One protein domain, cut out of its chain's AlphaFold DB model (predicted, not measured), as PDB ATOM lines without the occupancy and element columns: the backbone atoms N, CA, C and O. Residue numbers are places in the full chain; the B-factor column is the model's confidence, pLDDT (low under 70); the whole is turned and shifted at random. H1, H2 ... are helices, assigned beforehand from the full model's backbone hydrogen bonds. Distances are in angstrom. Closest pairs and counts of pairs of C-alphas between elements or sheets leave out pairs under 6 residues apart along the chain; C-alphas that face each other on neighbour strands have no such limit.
ATOM      1  N   ASN A 144      80.178   1.742  -3.966       85.00
ATOM      2  CA  ASN A 144      79.926   1.305  -2.599       85.00
ATOM      3  C   ASN A 144      78.872   2.200  -1.924       85.00
ATOM      4  O   ASN A 144      79.145   3.346  -1.564       85.00
ATOM      5  N   GLN A 145      77.690   1.637  -1.672       90.44
ATOM      6  CA  GLN A 145      76.546   2.356  -1.099       90.44
ATOM      7  C   GLN A 145      76.849   3.012   0.256       90.44
ATOM      8  O   GLN A 145      76.367   4.112   0.525       90.44
ATOM      9  N   LYS A 146      77.691   2.393   1.097       90.94
ATOM     10  CA  LYS A 146      78.116   2.999   2.368       90.94
ATOM     11  C   LYS A 146      78.938   4.261   2.106       90.94
ATOM     12  O   LYS A 146      78.627   5.308   2.666       90.94
ATOM     13  N   THR A 147      79.912   4.196   1.200       91.75
ATOM     14  CA  THR A 147      80.711   5.371   0.805       91.75
ATOM     15  C   THR A 147      79.824   6.464   0.205       91.75
ATOM     16  O   THR A 147      79.869   7.605   0.657       91.75
ATOM     17  N   LEU A 148      78.938   6.111  -0.732       94.38
ATOM     18  CA  LEU A 148      78.008   7.052  -1.363       94.38
ATOM     19  C   LEU A 148      77.086   7.742  -0.349       94.38
ATOM     20  O   LEU A 148      76.853   8.947  -0.444       94.38
ATOM     21  N   SER A 149      76.590   7.011   0.654       96.00
ATOM     22  CA  SER A 149      75.763   7.591   1.720       96.00
ATOM     23  C   SER A 149      76.520   8.606   2.586       96.00
ATOM     24  O   SER A 149      75.955   9.646   2.934       96.00
ATOM     25  N   VAL A 150      77.803   8.356   2.873       96.25
ATOM     26  CA  VAL A 150      78.665   9.309   3.586       96.25
ATOM     27  C   VAL A 150      78.925  10.539   2.716       96.25
ATOM     28  O   VAL A 150      78.680  11.652   3.178       96.25
ATOM     29  N   CYS A 151      79.299  10.365   1.441       94.69
ATOM     30  CA  CYS A 151      79.473  11.478   0.498       94.69
ATOM     31  C   CYS A 151      78.217  12.356   0.412       94.69
ATOM     32  O   CYS A 151      78.297  13.581   0.493       94.69
ATOM     33  N   ARG A 152      77.032  11.737   0.330       95.31
ATOM     34  CA  ARG A 152      75.753  12.459   0.309       95.31
ATOM     35  C   ARG A 152      75.544  13.293   1.570       95.31
ATOM     36  O   ARG A 152      75.076  14.426   1.476       95.31
ATOM     37  N   ARG A 153      75.877  12.753   2.744       96.56
ATOM     38  CA  ARG A 153      75.752  13.483   4.011       96.56
ATOM     39  C   ARG A 153      76.703  14.673   4.071       96.56
ATOM     40  O   ARG A 153      76.269  15.759   4.444       96.56
ATOM     41  N   VAL A 154      77.938  14.500   3.607       97.00
ATOM     42  CA  VAL A 154      78.918  15.586   3.485       97.00
ATOM     43  C   VAL A 154      78.415  16.691   2.550       97.00
ATOM     44  O   VAL A 154      78.481  17.870   2.900       97.00
ATOM     45  N   PHE A 155      77.831  16.349   1.397       96.25
ATOM     46  CA  PHE A 155      77.245  17.351   0.498       96.25
ATOM     47  C   PHE A 155      76.115  18.147   1.161       96.25
ATOM     48  O   PHE A 155      76.073  19.370   1.031       96.25
ATOM     49  N   ILE A 156      75.232  17.479   1.910       96.50
ATOM     50  CA  ILE A 156      74.139  18.133   2.642       96.50
ATOM     51  C   ILE A 156      74.691  19.075   3.722       96.50
ATOM     52  O   ILE A 156      74.268  20.231   3.785       96.50
ATOM     53  N   ASN A 157      75.658  18.615   4.524       96.69
ATOM     54  CA  ASN A 157      76.285  19.407   5.589       96.69
ATOM     55  C   ASN A 157      76.919  20.695   5.046       96.69
ATOM     56  O   ASN A 157      76.770  21.766   5.635       96.69
ATOM     57  N   ASN A 158      77.552  20.609   3.874       96.31
ATOM     58  CA  ASN A 158      78.211  21.735   3.216       96.31
ATOM     59  C   ASN A 158      77.274  22.548   2.307       96.31
ATOM     60  O   ASN A 158      77.728  23.459   1.617       96.31
ATOM     61  N   LYS A 159      75.967  22.234   2.284       95.94
ATOM     62  CA  LYS A 159      74.965  22.858   1.397       95.94
ATOM     63  C   LYS A 159      75.405  22.858  -0.076       95.94
ATOM     64  O   LYS A 159      75.070  23.772  -0.833       95.94
ATOM     65  N   TRP A 160      76.161  21.839  -0.476       96.06
ATOM     66  CA  TRP A 160      76.722  21.700  -1.811       96.06
ATOM     67  C   TRP A 160      75.617  21.360  -2.813       96.06
ATOM     68  O   TRP A 160      74.895  20.378  -2.642       96.06
ATOM     69  N   LYS A 161      75.484  22.163  -3.873       92.31
ATOM     70  CA  LYS A 161      74.424  22.022  -4.891       92.31
ATOM     71  C   LYS A 161      74.925  21.492  -6.238       92.31
ATOM     72  O   LYS A 161      74.187  21.536  -7.217       92.31
ATOM     73  N   GLY A 162      76.157  20.994  -6.289       90.00
ATOM     74  CA  GLY A 162      76.847  20.717  -7.547       90.00
ATOM     75  C   GLY A 162      77.621  21.936  -8.047       90.00
ATOM     76  O   GLY A 162      77.372  23.068  -7.634       90.00
ATOM     77  N   GLY A 163      78.589  21.683  -8.919       86.75
ATOM     78  CA  GLY A 163      79.473  22.690  -9.491       86.75
ATOM     79  C   GLY A 163      80.539  22.032 -10.366       86.75
ATOM     80  O   GLY A 163      80.662  20.804 -10.336       86.75
ATOM     81  N   PRO A 164      81.290  22.820 -11.150       88.50
ATOM     82  CA  PRO A 164      82.395  22.292 -11.937       88.50
ATOM     83  C   PRO A 164      83.514  21.753 -11.032       88.50
ATOM     84  O   PRO A 164      83.587  22.067  -9.840       88.50
ATOM     85  N   TRP A 165      84.409  20.959 -11.618       88.00
ATOM     86  CA  TRP A 165      85.687  20.580 -11.010       88.00
ATOM     87  C   TRP A 165      86.430  21.827 -10.467       88.00
ATOM     88  O   TRP A 165      86.397  22.865 -11.134       88.00
ATOM     89  N   PRO A 166      87.070  21.781  -9.276       90.19
ATOM     90  CA  PRO A 166      87.356  20.614  -8.426       90.19
ATOM     91  C   PRO A 166      86.216  20.163  -7.506       90.19
ATOM     92  O   PRO A 166      86.404  19.286  -6.666       90.19
ATOM     93  N   GLY A 167      85.023  20.737  -7.639       92.44
ATOM     94  CA  GLY A 167      83.911  20.371  -6.784       92.44
ATOM     95  C   GLY A 167      84.137  20.772  -5.317       92.44
ATOM     96  O   GLY A 167      84.672  21.846  -5.024       92.44
ATOM     97  N   LEU A 168      83.649  19.948  -4.384       94.56
ATOM     98  CA  LEU A 168      83.687  20.249  -2.953       94.56
ATOM     99  C   LEU A 168      85.068  19.940  -2.382       94.56
ATOM    100  O   LEU A 168      85.461  18.780  -2.295       94.56
ATOM    101  N   THR A 169      85.766  20.971  -1.914       94.19
ATOM    102  CA  THR A 169      87.012  20.804  -1.158       94.19
ATOM    103  C   THR A 169      86.724  20.819   0.336       94.19
ATOM    104  O   THR A 169      86.148  21.775   0.857       94.19
ATOM    105  N   LEU A 170      87.154  19.772   1.036       95.00
ATOM    106  CA  LEU A 170      87.043  19.665   2.488       95.00
ATOM    107  C   LEU A 170      88.369  20.040   3.142       95.00
ATOM    108  O   LEU A 170      89.440  19.642   2.683       95.00
ATOM    109  N   LYS A 171      88.306  20.773   4.254       95.12
ATOM    110  CA  LYS A 171      89.496  21.071   5.052       95.12
ATOM    111  C   LYS A 171      89.904  19.834   5.856       95.12
ATOM    112  O   LYS A 171      89.071  19.240   6.545       95.12
ATOM    113  N   ALA A 172      91.192  19.500   5.814       94.44
ATOM    114  CA  ALA A 172      91.763  18.419   6.609       94.44
ATOM    115  C   ALA A 172      91.454  18.586   8.108       94.44
ATOM    116  O   ALA A 172      91.471  19.699   8.640       94.44
ATOM    117  N   GLY A 173      91.167  17.468   8.777       94.06
ATOM    118  CA  GLY A 173      90.851  17.415  10.208       94.06
ATOM    119  C   GLY A 173      89.420  17.807  10.587       94.06
ATOM    120  O   GLY A 173      89.083  17.742  11.764       94.06
ATOM    121  N   THR A 174      88.571  18.195   9.630       96.62
ATOM    122  CA  THR A 174      87.130  18.374   9.886       96.62
ATOM    123  C   THR A 174      86.413  17.028   9.987       96.62
ATOM    124  O   THR A 174      86.869  16.037   9.415       96.62
ATOM    125  N   ASP A 175      85.264  16.995  10.665       96.94
ATOM    126  CA  ASP A 175      84.457  15.775  10.794       96.94
ATOM    127  C   ASP A 175      84.051  15.208   9.432       96.94
ATOM    128  O   ASP A 175      84.165  14.007   9.217       96.94
ATOM    129  N   ASP A 176      83.654  16.061   8.484       96.44
ATOM    130  CA  ASP A 176      83.298  15.635   7.128       96.44
ATOM    131  C   ASP A 176      84.509  15.062   6.369       96.44
ATOM    132  O   ASP A 176      84.385  14.044   5.690       96.44
ATOM    133  N   PHE A 177      85.695  15.668   6.510       95.31
ATOM    134  CA  PHE A 177      86.928  15.126   5.931       95.31
ATOM    135  C   PHE A 177      87.265  13.751   6.522       95.31
ATOM    136  O   PHE A 177      87.491  12.791   5.785       95.31
ATOM    137  N   ASN A 178      87.236  13.631   7.851       94.88
ATOM    138  CA  ASN A 178      87.508  12.376   8.550       94.88
ATOM    139  C   ASN A 178      86.449  11.309   8.235       94.88
ATOM    140  O   ASN A 178      86.783  10.132   8.114       94.88
ATOM    141  N   ALA A 179      85.186  11.706   8.049       94.88
ATOM    142  CA  ALA A 179      84.110  10.806   7.658       94.88
ATOM    143  C   ALA A 179      84.364  10.196   6.275       94.88
ATOM    144  O   ALA A 179      84.186   8.991   6.115       94.88
ATOM    145  N   ILE A 180      84.828  10.991   5.300       93.69
ATOM    146  CA  ILE A 180      85.224  10.487   3.977       93.69
ATOM    147  C   ILE A 180      86.407   9.523   4.091       93.69
ATOM    148  O   ILE A 180      86.347   8.428   3.527       93.69
ATOM    149  N   LEU A 181      87.444   9.878   4.856       91.31
ATOM    150  CA  LEU A 181      88.587   8.989   5.095       91.31
ATOM    151  C   LEU A 181      88.188   7.681   5.789       91.31
ATOM    152  O   LEU A 181      88.805   6.652   5.550       91.31
ATOM    153  N   GLY A 182      87.143   7.709   6.616       89.25
ATOM    154  CA  GLY A 182      86.595   6.538   7.297       89.25
ATOM    155  C   GLY A 182      85.735   5.625   6.420       89.25
ATOM    156  O   GLY A 182      85.228   4.614   6.904       89.25
ATOM    157  N   THR A 183      85.515   5.969   5.150       90.19
ATOM    158  CA  THR A 183      84.707   5.134   4.257       90.19
ATOM    159  C   THR A 183      85.471   3.888   3.806       90.19
ATOM    160  O   THR A 183      86.690   3.943   3.640       90.19
ATOM    161  N   PRO A 184      84.770   2.777   3.497       83.12
ATOM    162  CA  PRO A 184      85.417   1.574   2.972       83.12
ATOM    163  C   PRO A 184      86.248   1.813   1.704       83.12
ATOM    164  O   PRO A 184      87.173   1.063   1.440       83.12
ATOM    165  N   ASN A 185      85.923   2.838   0.911       82.12
ATOM    166  CA  ASN A 185      86.653   3.157  -0.315       82.12
ATOM    167  C   ASN A 185      87.977   3.906  -0.069       82.12
ATOM    168  O   ASN A 185      88.818   3.932  -0.960       82.12
ATOM    169  N   MET A 186      88.137   4.548   1.095       80.00
ATOM    170  CA  MET A 186      89.344   5.307   1.456       80.00
ATOM    171  C   MET A 186      90.228   4.582   2.473       80.00
ATOM    172  O   MET A 186      91.436   4.785   2.466       80.00
ATOM    173  N   GLN A 187      89.635   3.761   3.345       74.88
ATOM    174  CA  GLN A 187      90.375   2.845   4.224       74.88
ATOM    175  C   GLN A 187      90.860   1.597   3.489       74.88
ATOM    176  O   GLN A 187      91.796   0.942   3.940       74.88
ATOM    177  N   GLY A 188      90.140   1.255   2.419       58.91
ATOM    178  CA  GLY A 188      90.414   0.117   1.566       58.91
ATOM    179  C   GLY A 188      91.623   0.310   0.698       58.91
ATOM    180  O   GLY A 188      92.195   1.409   0.591       58.91
TER     181      GLY A 188
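Overview. This is residues 144 to 188 of the 188 residues of an uncharacterized protein of Alternaria alternata (UniProt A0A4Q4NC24). A helical hairpin: long H1 and shorter H2 run side by side, opposite ways, and residues 161 to 167 of the loop joining them stick out. H3, a short helix, follows H2. The printed part has 45 residues with three named helices and no named strand, all helix; it is compact, radius of gyration of the C-alphas 10.4 A, spanning 27 by 23 by 18 A.

Arrangement. H1, residues 145 to 157, touches H2, residues 175 to 181, at a shallow tilt of 26 degrees; the closest C-alphas, of Val 154 and Asp 176, are 5.7 A apart. H3, residues 184 to 187, only just touches residues 146 to 147 of H1, with 3 pairs of C-alphas within 8 A, the closest Thr 147 and Pro 184 at 6.4 A. Every O i to N i+4 pair is within hydrogen-bond range in H1 and H2; H3 is too short for one.

Along the chain. H1 runs 18.3 A from C-alpha 145 at (76.546, 2.356, -1.099), H2 9.8 A and H3 5.3 A to C-alpha 187 at (90.375, 2.845, 4.224).

Size, cuts and confidence. The printed part has no cut. H1 to H2 is a long link, H2 to H3 tight. Residue 188 is under pLDDT 70.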